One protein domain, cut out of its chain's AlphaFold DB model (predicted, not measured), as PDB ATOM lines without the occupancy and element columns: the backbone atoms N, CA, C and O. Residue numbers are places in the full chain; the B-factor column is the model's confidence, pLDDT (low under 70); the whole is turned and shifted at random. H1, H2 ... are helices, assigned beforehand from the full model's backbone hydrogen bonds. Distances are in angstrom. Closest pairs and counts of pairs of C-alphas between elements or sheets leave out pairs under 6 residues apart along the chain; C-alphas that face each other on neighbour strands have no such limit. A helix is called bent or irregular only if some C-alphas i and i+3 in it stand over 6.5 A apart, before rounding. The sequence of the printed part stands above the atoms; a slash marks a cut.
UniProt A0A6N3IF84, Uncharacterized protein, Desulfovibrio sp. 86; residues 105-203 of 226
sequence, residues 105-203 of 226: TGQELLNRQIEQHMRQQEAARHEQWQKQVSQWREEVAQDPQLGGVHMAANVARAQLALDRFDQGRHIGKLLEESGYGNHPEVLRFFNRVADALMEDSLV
ATOM      1  N   THR A 105     -15.901  28.756  62.434       78.38
ATOM      2  CA  THR A 105     -16.904  27.714  62.186       78.38
ATOM      3  C   THR A 105     -16.715  26.555  63.179       78.38
ATOM      4  O   THR A 105     -15.601  26.305  63.639       78.38
ATOM      5  N   GLY A 106     -17.769  25.806  63.525       79.50
ATOM      6  CA  GLY A 106     -17.643  24.677  64.468       79.50
ATOM      7  C   GLY A 106     -16.544  23.667  64.088       79.50
ATOM      8  O   GLY A 106     -15.957  23.033  64.960       79.50
ATOM      9  N   GLN A 107     -16.201  23.586  62.797       81.25
ATOM     10  CA  GLN A 107     -15.068  22.810  62.292       81.25
ATOM     11  C   GLN A 107     -13.704  23.425  62.648       81.25
ATOM     12  O   GLN A 107     -12.791  22.700  63.019       81.25
ATOM     13  N   GLU A 108     -13.561  24.749  62.607       86.12
ATOM     14  CA  GLU A 108     -12.339  25.470  62.990       86.12
ATOM     15  C   GLU A 108     -12.047  25.346  64.499       86.12
ATOM     16  O   GLU A 108     -10.904  25.167  64.918       86.12
ATOM     17  N   LEU A 109     -13.088  25.383  65.341       85.88
ATOM     18  CA  LEU A 109     -12.964  25.108  66.779       85.88
ATOM     19  C   LEU A 109     -12.502  23.670  67.046       85.88
ATOM     20  O   LEU A 109     -11.585  23.467  67.845       85.88
ATOM     21  N   LEU A 110     -13.086  22.697  66.343       86.31
ATOM     22  CA  LEU A 110     -12.678  21.294  66.427       86.31
ATOM     23  C   LEU A 110     -11.229  21.097  65.955       86.31
ATOM     24  O   LEU A 110     -10.456  20.427  66.635       86.31
ATOM     25  N   ASN A 111     -10.835  21.725  64.845       90.19
ATOM     26  CA  ASN A 111      -9.470  21.656  64.321       90.19
ATOM     27  C   ASN A 111      -8.453  22.209  65.328       90.19
ATOM     28  O   ASN A 111      -7.465  21.537  65.622       90.19
ATOM     29  N   ARG A 112      -8.725  23.371  65.938       88.69
ATOM     30  CA  ARG A 112      -7.862  23.930  66.997       88.69
ATOM     31  C   ARG A 112      -7.771  23.017  68.216       88.69
ATOM     32  O   ARG A 112      -6.704  22.906  68.812       88.69
ATOM     33  N   GLN A 113      -8.863  22.353  68.587       88.94
ATOM     34  CA  GLN A 113      -8.861  21.410  69.704       88.94
ATOM     35  C   GLN A 113      -8.024  20.159  69.400       88.94
ATOM     36  O   GLN A 113      -7.257  19.717  70.256       88.94
ATOM     37  N   ILE A 114      -8.118  19.614  68.182       91.56
ATOM     38  CA  ILE A 114      -7.285  18.489  67.730       91.56
ATOM     39  C   ILE A 114      -5.808  18.889  67.738       91.56
ATOM     40  O   ILE A 114      -4.974  18.140  68.240       91.56
ATOM     41  N   GLU A 115      -5.482  20.082  67.244       90.12
ATOM     42  CA  GLU A 115      -4.110  20.587  67.180       90.12
ATOM     43  C   GLU A 115      -3.518  20.820  68.581       90.12
ATOM     44  O   GLU A 115      -2.387  20.423  68.859       90.12
ATOM     45  N   GLN A 116      -4.301  21.370  69.515       89.12
ATOM     46  CA  GLN A 116      -3.908  21.478  70.924       89.12
ATOM     47  C   GLN A 116      -3.667  20.107  71.558       89.12
ATOM     48  O   GLN A 116      -2.672  19.922  72.257       89.12
ATOM     49  N   HIS A 117      -4.550  19.144  71.301       89.81
ATOM     50  CA  HIS A 117      -4.401  17.788  71.811       89.81
ATOM     51  C   HIS A 117      -3.157  17.096  71.233       89.81
ATOM     52  O   HIS A 117      -2.407  16.478  71.985       89.81
ATOM     53  N   MET A 118      -2.867  17.258  69.935       90.94
ATOM     54  CA  MET A 118      -1.631  16.742  69.335       90.94
ATOM     55  C   MET A 118      -0.388  17.374  69.962       90.94
ATOM     56  O   MET A 118       0.511  16.650  70.382       90.94
ATOM     57  N   ARG A 119      -0.365  18.699  70.139       89.88
ATOM     58  CA  ARG A 119       0.757  19.391  70.794       89.88
ATOM     59  C   ARG A 119       0.971  18.938  72.236       89.88
ATOM     60  O   ARG A 119       2.111  18.831  72.673       89.88
ATOM     61  N   GLN A 120      -0.101  18.658  72.979       89.69
ATOM     62  CA  GLN A 120       0.000  18.108  74.334       89.69
ATOM     63  C   GLN A 120       0.593  16.696  74.329       89.69
ATOM     64  O   GLN A 120       1.457  16.394  75.150       89.69
ATOM     65  N   GLN A 121       0.180  15.840  73.389       90.38
ATOM     66  CA  GLN A 121       0.757  14.501  73.240       90.38
ATOM     67  C   GLN A 121       2.230  14.546  72.835       90.38
ATOM     68  O   GLN A 121       3.037  13.771  73.349       90.38
ATOM     69  N   GLU A 122       2.592  15.446  71.923       89.00
ATOM     70  CA  GLU A 122       3.980  15.681  71.541       89.00
ATOM     71  C   GLU A 122       4.789  16.172  72.739       89.00
ATOM     72  O   GLU A 122       5.821  15.578  73.036       89.00
ATOM     73  N   ALA A 123       4.316  17.181  73.473       88.50
ATOM     74  CA  ALA A 123       4.997  17.696  74.660       88.50
ATOM     75  C   ALA A 123       5.215  16.599  75.715       88.50
ATOM     76  O   ALA A 123       6.343  16.398  76.160       88.50
ATOM     77  N   ALA A 124       4.182  15.813  76.033       90.81
ATOM     78  CA  ALA A 124       4.296  14.694  76.965       90.81
ATOM     79  C   ALA A 124       5.312  13.640  76.488       90.81
ATOM     80  O   ALA A 124       6.099  13.124  77.284       90.81
ATOM     81  N   ARG A 125       5.346  13.347  75.182       88.12
ATOM     82  CA  ARG A 125       6.326  12.428  74.585       88.12
ATOM     83  C   ARG A 125       7.751  12.969  74.700       88.12
ATOM     84  O   ARG A 125       8.651  12.217  75.060       88.12
ATOM     85  N   HIS A 126       7.952  14.262  74.446       86.19
ATOM     86  CA  HIS A 126       9.255  14.913  74.587       86.19
ATOM     87  C   HIS A 126       9.718  14.939  76.047       86.19
ATOM     88  O   HIS A 126      10.880  14.664  76.323       86.19
ATOM     89  N   GLU A 127       8.832  15.205  77.004       89.44
ATOM     90  CA  GLU A 127       9.175  15.166  78.429       89.44
ATOM     91  C   GLU A 127       9.573  13.759  78.890       89.44
ATOM     92  O   GLU A 127      10.564  13.592  79.603       89.44
ATOM     93  N   GLN A 128       8.824  12.734  78.474       89.19
ATOM     94  CA  GLN A 128       9.168  11.339  78.758       89.19
ATOM     95  C   GLN A 128      10.500  10.943  78.122       89.19
ATOM     96  O   GLN A 128      11.276  10.209  78.733       89.19
ATOM     97  N   TRP A 129      10.775  11.434  76.915       86.06
ATOM     98  CA  TRP A 129      12.044  11.224  76.234       86.06
ATOM     99  C   TRP A 129      13.213  11.865  76.982       86.06
ATOM    100  O   TRP A 129      14.192  11.194  77.285       86.06
ATOM    101  N   GLN A 130      13.087  13.135  77.373       86.88
ATOM    102  CA  GLN A 130      14.131  13.842  78.119       86.88
ATOM    103  C   GLN A 130      14.429  13.182  79.471       86.88
ATOM    104  O   GLN A 130      15.587  13.102  79.890       86.88
ATOM    105  N   LYS A 131      13.395  12.661  80.147       89.12
ATOM    106  CA  LYS A 131      13.562  11.873  81.376       89.12
ATOM    107  C   LYS A 131      14.345  10.588  81.122       89.12
ATOM    108  O   LYS A 131      15.262  10.308  81.884       89.12
ATOM    109  N   GLN A 132      14.035   9.853  80.054       87.62
ATOM    110  CA  GLN A 132      14.774   8.639  79.678       87.62
ATOM    111  C   GLN A 132      16.238   8.942  79.355       87.62
ATOM    112  O   GLN A 132      17.125   8.295  79.896       87.62
ATOM    113  N   VAL A 133      16.507   9.983  78.560       85.75
ATOM    114  CA  VAL A 133      17.883  10.398  78.245       85.75
ATOM    115  C   VAL A 133      18.650  10.773  79.514       85.75
ATOM    116  O   VAL A 133      19.807  10.394  79.674       85.75
ATOM    117  N   SER A 134      18.011  11.485  80.444       85.44
ATOM    118  CA  SER A 134      18.627  11.840  81.729       85.44
ATOM    119  C   SER A 134      18.898  10.608  82.599       85.44
ATOM    120  O   SER A 134      19.974  10.509  83.180       85.44
ATOM    121  N   GLN A 135      17.968   9.648  82.637       87.50
ATOM    122  CA  GLN A 135      18.147   8.374  83.340       87.50
ATOM    123  C   GLN A 135      19.313   7.572  82.762       87.50
ATOM    124  O   GLN A 135      20.159   7.122  83.522       87.50
ATOM    125  N   TRP A 136      19.432   7.472  81.436       88.00
ATOM    126  CA  TRP A 136      20.554   6.773  80.806       88.00
ATOM    127  C   TRP A 136      21.905   7.395  81.164       88.00
ATOM    128  O   TRP A 136      22.865   6.674  81.427       88.00
ATOM    129  N   ARG A 137      21.985   8.730  81.238       84.06
ATOM    130  CA  ARG A 137      23.208   9.425  81.676       84.06
ATOM    131  C   ARG A 137      23.585   9.051  83.104       84.06
ATOM    132  O   ARG A 137      24.762   8.840  83.387       84.06
ATOM    133  N   GLU A 138      22.600   8.970  83.990       85.44
ATOM    134  CA  GLU A 138      22.823   8.569  85.374       85.44
ATOM    135  C   GLU A 138      23.206   7.089  85.475       85.44
ATOM    136  O   GLU A 138      24.174   6.765  86.151       85.44
ATOM    137  N   GLU A 139      22.552   6.200  84.728       85.81
ATOM    138  CA  GLU A 139      22.907   4.779  84.654       85.81
ATOM    139  C   GLU A 139      24.348   4.566  84.174       85.81
ATOM    140  O   GLU A 139      25.079   3.775  84.764       85.81
ATOM    141  N   VAL A 140      24.794   5.305  83.152       85.19
ATOM    142  CA  VAL A 140      26.186   5.262  82.675       85.19
ATOM    143  C   VAL A 140      27.160   5.765  83.740       85.19
ATOM    144  O   VAL A 140      28.237   5.195  83.899       85.19
ATOM    145  N   ALA A 141      26.801   6.824  84.470       82.62
ATOM    146  CA  ALA A 141      27.641   7.372  85.530       82.62
ATOM    147  C   ALA A 141      27.728   6.445  86.756       82.62
ATOM    148  O   ALA A 141      28.784   6.368  87.383       82.62
ATOM    149  N   GLN A 142      26.634   5.749  87.084       84.44
ATOM    150  CA  GLN A 142      26.535   4.798  88.196       84.44
ATOM    151  C   GLN A 142      27.156   3.435  87.869       84.44
ATOM    152  O   GLN A 142      27.529   2.697  88.781       84.44
ATOM    153  N   ASP A 143      27.269   3.078  86.589       83.00
ATOM    154  CA  ASP A 143      27.910   1.837  86.173       83.00
ATOM    155  C   ASP A 143      29.430   1.913  86.436       83.00
ATOM    156  O   ASP A 143      30.122   2.721  85.819       83.00
ATOM    157  N   PRO A 144      29.996   1.062  87.310       81.69
ATOM    158  CA  PRO A 144      31.423   1.089  87.624       81.69
ATOM    159  C   PRO A 144      32.318   0.644  86.457       81.69
ATOM    160  O   PRO A 144      33.510   0.944  86.463       81.69
ATOM    161  N   GLN A 145      31.780  -0.077  85.467       80.50
ATOM    162  CA  GLN A 145      32.514  -0.500  84.273       80.50
ATOM    163  C   GLN A 145      32.513   0.577  83.191       80.50
ATOM    164  O   GLN A 145      33.495   0.681  82.457       80.50
ATOM    165  N   LEU A 146      31.431   1.355  83.075       80.44
ATOM    166  CA  LEU A 146      31.298   2.416  82.072       80.44
ATOM    167  C   LEU A 146      31.746   3.784  82.582       80.44
ATOM    168  O   LEU A 146      32.388   4.519  81.834       80.44
ATOM    169  N   GLY A 147      31.400   4.111  83.823       79.19
ATOM    170  CA  GLY A 147      31.579   5.404  84.465       79.19
ATOM    171  C   GLY A 147      32.865   5.532  85.284       79.19
ATOM    172  O   GLY A 147      33.809   4.742  85.187       79.19
ATOM    173  N   GLY A 148      32.922   6.601  86.081       81.81
ATOM    174  CA  GLY A 148      34.050   6.903  86.961       81.81
ATOM    175  C   GLY A 148      35.385   7.020  86.217       81.81
ATOM    176  O   GLY A 148      35.514   7.760  85.243       81.81
ATOM    177  N   VAL A 149      36.392   6.274  86.679       81.38
ATOM    178  CA  VAL A 149      37.761   6.302  86.127       81.38
ATOM    179  C   VAL A 149      37.832   5.682  84.724       81.38
ATOM    180  O   VAL A 149      38.687   6.060  83.923       81.38
ATOM    181  N   HIS A 150      36.921   4.763  84.394       82.06
ATOM    182  CA  HIS A 150      36.905   4.076  83.100       82.06
ATOM    183  C   HIS A 150      36.184   4.865  82.009       82.06
ATOM    184  O   HIS A 150      36.380   4.565  80.832       82.06
ATOM    185  N   MET A 151      35.438   5.915  82.371       82.00
ATOM    186  CA  MET A 151      34.651   6.716  81.434       82.00
ATOM    187  C   MET A 151      35.489   7.203  80.256       82.00
ATOM    188  O   MET A 151      35.193   6.857  79.118       82.00
ATOM    189  N   ALA A 152      36.596   7.903  80.505       81.81
ATOM    190  CA  ALA A 152      37.446   8.415  79.429       81.81
ATOM    191  C   ALA A 152      38.000   7.300  78.517       81.81
ATOM    192  O   ALA A 152      38.024   7.454  77.296       81.81
ATOM    193  N   ALA A 153      38.400   6.162  79.095       84.50
ATOM    194  CA  ALA A 153      38.916   5.024  78.334       84.50
ATOM    195  C   ALA A 153      37.828   4.371  77.467       84.50
ATOM    196  O   ALA A 153      38.078   4.014  76.318       84.50
ATOM    197  N   ASN A 154      36.612   4.254  77.991       84.81
ATOM    198  CA  ASN A 154      35.465   3.696  77.283       84.81
ATOM    199  C   ASN A 154      34.981   4.607  76.155       84.81
ATOM    200  O   ASN A 154      34.678   4.138  75.063       84.81
ATOM    201  N   VAL A 155      34.982   5.923  76.375       83.94
ATOM    202  CA  VAL A 155      34.700   6.890  75.306       83.94
ATOM    203  C   VAL A 155      35.732   6.773  74.187       83.94
ATOM    204  O   VAL A 155      35.364   6.698  73.016       83.94
ATOM    205  N   ALA A 156      37.020   6.692  74.529       84.62
ATOM    206  CA  ALA A 156      38.084   6.544  73.540       84.62
ATOM    207  C   ALA A 156      37.973   5.229  72.744       84.62
ATOM    208  O   ALA A 156      38.150   5.226  71.526       84.62
ATOM    209  N   ARG A 157      37.629   4.119  73.410       84.75
ATOM    210  CA  ARG A 157      37.342   2.830  72.759       84.75
ATOM    211  C   ARG A 157      36.155   2.932  71.805       84.75
ATOM    212  O   ARG A 157      36.258   2.511  70.655       84.75
ATOM    213  N   ALA A 158      35.059   3.538  72.249       84.12
ATOM    214  CA  ALA A 158      33.880   3.710  71.413       84.12
ATOM    215  C   ALA A 158      34.158   4.582  70.178       84.12
ATOM    216  O   ALA A 158      33.707   4.256  69.079       84.12
ATOM    217  N   GLN A 159      34.966   5.632  70.335       82.31
ATOM    218  CA  GLN A 159      35.434   6.457  69.224       82.31
ATOM    219  C   GLN A 159      36.246   5.638  68.217       82.31
ATOM    220  O   GLN A 159      35.985   5.707  67.018       82.31
ATOM    221  N   LEU A 160      37.188   4.818  68.695       85.06
ATOM    222  CA  LEU A 160      37.992   3.953  67.834       85.06
ATOM    223  C   LEU A 160      37.117   2.980  67.033       85.06
ATOM    224  O   LEU A 160      37.360   2.772  65.845       85.06
ATOM    225  N   ALA A 161      36.092   2.401  67.660       85.38
ATOM    226  CA  ALA A 161      35.143   1.530  66.974       85.38
ATOM    227  C   ALA A 161      34.379   2.284  65.871       85.38
ATOM    228  O   ALA A 161      34.298   1.799  64.743       85.38
ATOM    229  N   LEU A 162      33.872   3.485  66.158       83.25
ATOM    230  CA  LEU A 162      33.169   4.304  65.167       83.25
ATOM    231  C   LEU A 162      34.077   4.740  64.017       83.25
ATOM    232  O   LEU A 162      33.678   4.633  62.865       83.25
ATOM    233  N   ASP A 163      35.316   5.140  64.288       84.06
ATOM    234  CA  ASP A 163      36.250   5.530  63.227       84.06
ATOM    235  C   ASP A 163      36.595   4.358  62.290       84.06
ATOM    236  O   ASP A 163      36.919   4.562  61.118       84.06
ATOM    237  N   ARG A 164      36.507   3.113  62.776       81.38
ATOM    238  CA  ARG A 164      36.756   1.909  61.971       81.38
ATOM    239  C   ARG A 164      35.524   1.427  61.210       81.38
ATOM    240  O   ARG A 164      35.651   1.089  60.031       81.38
ATOM    241  N   PHE A 165      34.368   1.383  61.868       80.56
ATOM    242  CA  PHE A 165      33.142   0.790  61.324       80.56
ATOM    243  C   PHE A 165      32.193   1.805  60.678       80.56
ATOM    244  O   PHE A 165      31.443   1.441  59.777       80.56
ATOM    245  N   ASP A 166      32.238   3.069  61.090       81.44
ATOM    246  CA  ASP A 166      31.374   4.150  60.609       81.44
ATOM    247  C   ASP A 166      32.188   5.229  59.876       81.44
ATOM    248  O   ASP A 166      32.170   6.414  60.214       81.44
ATOM    249  N   GLN A 167      32.895   4.821  58.818       75.94
ATOM    250  CA  GLN A 167      33.693   5.725  57.971       75.94
ATOM    251  C   GLN A 167      32.846   6.850  57.339       75.94
ATOM    252  O   GLN A 167      33.372   7.910  57.007       75.94
ATOM    253  N   GLY A 168      31.533   6.628  57.194       74.38
ATOM    254  CA  GLY A 168      30.561   7.611  56.703       74.38
ATOM    255  C   GLY A 168      29.942   8.507  57.784       74.38
ATOM    256  O   GLY A 168      29.157   9.391  57.448       74.38
ATOM    257  N   ARG A 169      30.281   8.306  59.067       78.62
ATOM    258  CA  ARG A 169      29.749   9.051  60.226       78.62
ATOM    259  C   ARG A 169      28.215   9.049  60.307       78.62
ATOM    260  O   ARG A 169      27.617   9.976  60.854       78.62
ATOM    261  N   HIS A 170      27.562   8.028  59.757       81.81
ATOM    262  CA  HIS A 170      26.105   7.917  59.731       81.81
ATOM    263  C   HIS A 170      25.557   7.481  61.085       81.81
ATOM    264  O   HIS A 170      24.561   8.022  61.557       81.81
ATOM    265  N   ILE A 171      26.229   6.521  61.714       80.56
ATOM    266  CA  ILE A 171      25.838   5.962  63.005       80.56
ATOM    267  C   ILE A 171      26.136   6.981  64.104       80.56
ATOM    268  O   ILE A 171      25.259   7.257  64.917       80.56
ATOM    269  N   GLY A 172      27.313   7.617  64.077       80.69
ATOM    270  CA  GLY A 172      27.660   8.702  65.002       80.69
ATOM    271  C   GLY A 172      26.664   9.865  64.950       80.69
ATOM    272  O   GLY A 172      26.162  10.298  65.984       80.69
ATOM    273  N   LYS A 173      26.301  10.318  63.742       81.31
ATOM    274  CA  LYS A 173      25.308  11.388  63.550       81.31
ATOM    275  C   LYS A 173      23.910  10.971  64.003       81.31
ATOM    276  O   LYS A 173      23.226  11.753  64.652       81.31
ATOM    277  N   LEU A 174      23.502   9.731  63.725       82.81
ATOM    278  CA  LEU A 174      22.220   9.205  64.188       82.81
ATOM    279  C   LEU A 174      22.157   9.169  65.719       82.81
ATOM    280  O   LEU A 174      21.145   9.557  66.289       82.81
ATOM    281  N   LEU A 175      23.223   8.734  66.389       83.75
ATOM    282  CA  LEU A 175      23.321   8.687  67.853       83.75
ATOM    283  C   LEU A 175      23.240  10.077  68.490       83.75
ATOM    284  O   LEU A 175      22.681  10.214  69.578       83.75
ATOM    285  N   GLU A 176      23.777  11.087  67.808       80.81
ATOM    286  CA  GLU A 176      23.700  12.488  68.211       80.81
ATOM    287  C   GLU A 176      22.285  13.048  68.038       80.81
ATOM    288  O   GLU A 176      21.694  13.549  68.992       80.81
ATOM    289  N   GLU A 177      21.705  12.888  66.848       78.31
ATOM    290  CA  GLU A 177      20.370  13.397  66.511       78.31
ATOM    291  C   GLU A 177      19.264  12.722  67.327       78.31
ATOM    292  O   GLU A 177      18.263  13.346  67.677       78.31
ATOM    293  N   SER A 178      19.452  11.447  67.655       77.62
ATOM    294  CA  SER A 178      18.526  10.679  68.481       77.62
ATOM    295  C   SER A 178      18.863  10.724  69.970       77.62
ATOM    296  O   SER A 178      18.118  10.186  70.769       77.62
ATOM    297  N   GLY A 179      19.988  11.290  70.405       75.38
ATOM    298  CA  GLY A 179      20.383  11.238  71.819       75.38
ATOM    299  C   GLY A 179      20.651   9.828  72.383       75.38
ATOM    300  O   GLY A 179      20.960   9.710  73.573       75.38
ATOM    301  N   TYR A 180      20.609   8.767  71.557       77.81
ATOM    302  CA  TYR A 180      20.982   7.395  71.941       77.81
ATOM    303  C   TYR A 180      22.473   7.253  72.276       77.81
ATOM    304  O   TYR A 180      22.882   6.242  72.847       77.81
ATOM    305  N   GLY A 181      23.284   8.274  71.986       78.06
ATOM    306  CA  GLY A 181      24.677   8.359  72.418       78.06
ATOM    307  C   GLY A 181      24.897   8.172  73.919       78.06
ATOM    308  O   GLY A 181      25.946   7.681  74.316       78.06
ATOM    309  N   ASN A 182      23.905   8.510  74.749       78.25
ATOM    310  CA  ASN A 182      23.993   8.392  76.207       78.25
ATOM    311  C   ASN A 182      23.528   7.031  76.748       78.25
ATOM    312  O   ASN A 182      23.470   6.850  77.959       78.25
ATOM    313  N   HIS A 183      23.156   6.085  75.883       85.38
ATOM    314  CA  HIS A 183      22.573   4.817  76.306       85.38
ATOM    315  C   HIS A 183      23.654   3.818  76.780       85.38
ATOM    316  O   HIS A 183      24.593   3.533  76.026       85.38
ATOM    317  N   PRO A 184      23.518   3.191  77.968       84.06
ATOM    318  CA  PRO A 184      24.550   2.306  78.524       84.06
ATOM    319  C   PRO A 184      24.845   1.087  77.641       84.06
ATOM    320  O   PRO A 184      26.007   0.761  77.405       84.06
ATOM    321  N   GLU A 185      23.818   0.445  77.071       86.44
ATOM    322  CA  GLU A 185      24.023  -0.696  76.156       86.44
ATOM    323  C   GLU A 185      24.754  -0.321  74.864       86.44
ATOM    324  O   GLU A 185      25.512  -1.128  74.330       86.44
ATOM    325  N   VAL A 186      24.585   0.914  74.386       85.56
ATOM    326  CA  VAL A 186      25.285   1.399  73.194       85.56
ATOM    327  C   VAL A 186      26.770   1.563  73.506       85.56
ATOM    328  O   VAL A 186      27.610   1.050  72.766       85.56
ATOM    329  N   LEU A 187      27.110   2.183  74.641       84.62
ATOM    330  CA  LEU A 187      28.499   2.272  75.098       84.62
ATOM    331  C   LEU A 187      29.116   0.883  75.304       84.62
ATOM    332  O   LEU A 187      30.229   0.636  74.844       84.62
ATOM    333  N   ARG A 188      28.404  -0.049  75.952       87.12
ATOM    334  CA  ARG A 188      28.877  -1.435  76.143       87.12
ATOM    335  C   ARG A 188      29.134  -2.136  74.818       87.12
ATOM    336  O   ARG A 188      30.155  -2.803  74.679       87.12
ATOM    337  N   PHE A 189      28.228  -1.992  73.856       87.50
ATOM    338  CA  PHE A 189      28.392  -2.559  72.525       87.50
ATOM    339  C   PHE A 189      29.658  -2.022  71.854       87.50
ATOM    340  O   PHE A 189      30.506  -2.814  71.449       87.50
ATOM    341  N   PHE A 190      29.836  -0.700  71.808       85.88
ATOM    342  CA  PHE A 190      31.019  -0.102  71.191       85.88
ATOM    343  C   PHE A 190      32.320  -0.456  71.916       85.88
ATOM    344  O   PHE A 190      33.330  -0.675  71.252       85.88
ATOM    345  N   ASN A 191      32.298  -0.595  73.243       86.88
ATOM    346  CA  ASN A 191      33.449  -1.090  73.997       86.88
ATOM    347  C   ASN A 191      33.808  -2.530  73.613       86.88
ATOM    348  O   ASN A 191      34.963  -2.786  73.304       86.88
ATOM    349  N   ARG A 192      32.833  -3.446  73.520       87.31
ATOM    350  CA  ARG A 192      33.089  -4.830  73.069       87.31
ATOM    351  C   ARG A 192      33.613  -4.883  71.637       87.31
ATOM    352  O   ARG A 192      34.473  -5.699  71.326       87.31
ATOM    353  N   VAL A 193      33.090  -4.024  70.762       86.56
ATOM    354  CA  VAL A 193      33.569  -3.898  69.381       86.56
ATOM    355  C   VAL A 193      35.016  -3.399  69.360       86.56
ATOM    356  O   VAL A 193      35.836  -3.942  68.626       86.56
ATOM    357  N   ALA A 194      35.350  -2.406  70.184       85.06
ATOM    358  CA  ALA A 194      36.715  -1.914  70.322       85.06
ATOM    359  C   ALA A 194      37.659  -2.981  70.895       85.06
ATOM    360  O   ALA A 194      38.758  -3.149  70.375       85.06
ATOM    361  N   ASP A 195      37.226  -3.736  71.904       85.56
ATOM    362  CA  ASP A 195      38.007  -4.834  72.479       85.56
ATOM    363  C   ASP A 195      38.264  -5.929  71.431       85.56
ATOM    364  O   ASP A 195      39.397  -6.375  71.280       85.56
ATOM    365  N   ALA A 196      37.257  -6.294  70.629       84.88
ATOM    366  CA  ALA A 196      37.421  -7.240  69.524       84.88
ATOM    367  C   ALA A 196      38.395  -6.729  68.445       84.88
ATOM    368  O   ALA A 196      39.187  -7.503  67.913       84.88
ATOM    369  N   LEU A 197      38.374  -5.426  68.139       82.44
ATOM    370  CA  LEU A 197      39.343  -4.808  67.227       82.44
ATOM    371  C   LEU A 197      40.766  -4.836  67.789       82.44
ATOM    372  O   LEU A 197      41.718  -5.023  67.031       82.44
ATOM    373  N   MET A 198      40.925  -4.596  69.091       80.50
ATOM    374  CA  MET A 198      42.228  -4.618  69.752       80.50
ATOM    375  C   MET A 198      42.784  -6.043  69.805       80.50
ATOM    376  O   MET A 198      43.949  -6.230  69.464       80.50
ATOM    377  N   GLU A 199      41.950  -7.034  70.121       79.31
ATOM    378  CA  GLU A 199      42.318  -8.457  70.106       79.31
ATOM    379  C   GLU A 199      42.752  -8.922  68.705       79.31
ATOM    380  O   GLU A 199      43.815  -9.518  68.550       79.31
ATOM    381  N   ASP A 200      42.000  -8.569  67.658       66.88
ATOM    382  CA  ASP A 200      42.368  -8.904  66.272       66.88
ATOM    383  C   ASP A 200      43.629  -8.148  65.802       66.88
ATOM    384  O   ASP A 200      44.461  -8.668  65.054       66.88
ATOM    385  N   SER A 201      43.841  -6.921  66.291       59.34
ATOM    386  CA  SER A 201      45.038  -6.135  65.965       59.34
ATOM    387  C   SER A 201      46.313  -6.693  66.604       59.34
ATOM    388  O   SER A 201      47.383  -6.568  66.002       59.34
ATOM    389  N   LEU A 202      46.225  -7.334  67.776       58.12
ATOM    390  CA  LEU A 202      47.370  -7.958  68.454       58.12
ATOM    391  C   LEU A 202      47.971  -9.117  67.637       58.12
ATOM    392  O   LEU A 202      49.172  -9.360  67.711       58.12
ATOM    393  N   VAL A 203      47.185  -9.763  66.768       55.50
ATOM    394  CA  VAL A 203      47.655 -10.847  65.883       55.50
ATOM    395  C   VAL A 203      48.386 -10.324  64.634       55.50
ATOM    396  O   VAL A 203      49.150 -11.051  64.002       55.50
TER     397      VAL A 203
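Overview. This is residues 105 to 203 of the 226 residues of an uncharacterized protein of Desulfovibrio sp. 86 (UniProt A0A6N3IF84). One long helix, H1, reaches out from a small head in which H4 crosses H2 and the short H3 is near H2. Residues 105 to 128, of which 106 to 128 belong to H1, stick out as a free arm. The printed part has 99 residues with four named helices, in the order H1, H2, H3, H4, and no named strand; its class is all helix. It is extended, with a radius of gyration of the C-alphas of 20.1 A and spans of 75 by 32 by 14 A.

Arrangement. H1, residues 106 to 142, is close to but not clearly touching H2, residues 148 to 165; their closest C-alphas, those of Ala 141 and Gly 148, are 6.6 A apart. H2 is also close to but not clearly touching H3, residues 170 to 177, with the closest C-alphas, Leu 162 and Gly 172, 7.1 A apart. H4, residues 184 to 202, touches H2 at residues 154 to 162 alone; the closest C-alphas, Ala 158 and Phe 190, are 4.8 A apart. H2 and H4 run the same way at a steep tilt of 68 degrees, only just short of about perpendicular. H1 touches H4 with residues 136 to 140 alone, and H4 touches H1 with Pro 184 alone; the closest C-alphas, Val 140 and Pro 184, are 5.4 A apart. H1 and H3 are apart, and so are H3 and H4. Every O i to N i+4 pair is within hydrogen-bond range in H1, H3 and H4, and 12 of 14 are in H2.

Along the chain. H1 measures 53.9 A from C-alpha 106 at (-17.643, 24.677, 64.468) to C-alpha 142. H2 measures 26.4 A and is irregular, with C-alphas 149 and 152 at 7.0 A. H3 measures 10.4 A, and H4 27.0 A, ending with C-alpha 202 at (47.370, -7.958, 68.454).

Size, cuts and confidence. The two C-alphas farthest apart, Thr 105 and Val 203, are 75.3 A apart. Without the free arm, 75 residues span 43 by 29 by 15 A. The printed part has no cut and no long link. The mean pLDDT of the printed part is 83.3, and residues 200 to 203 are under 70.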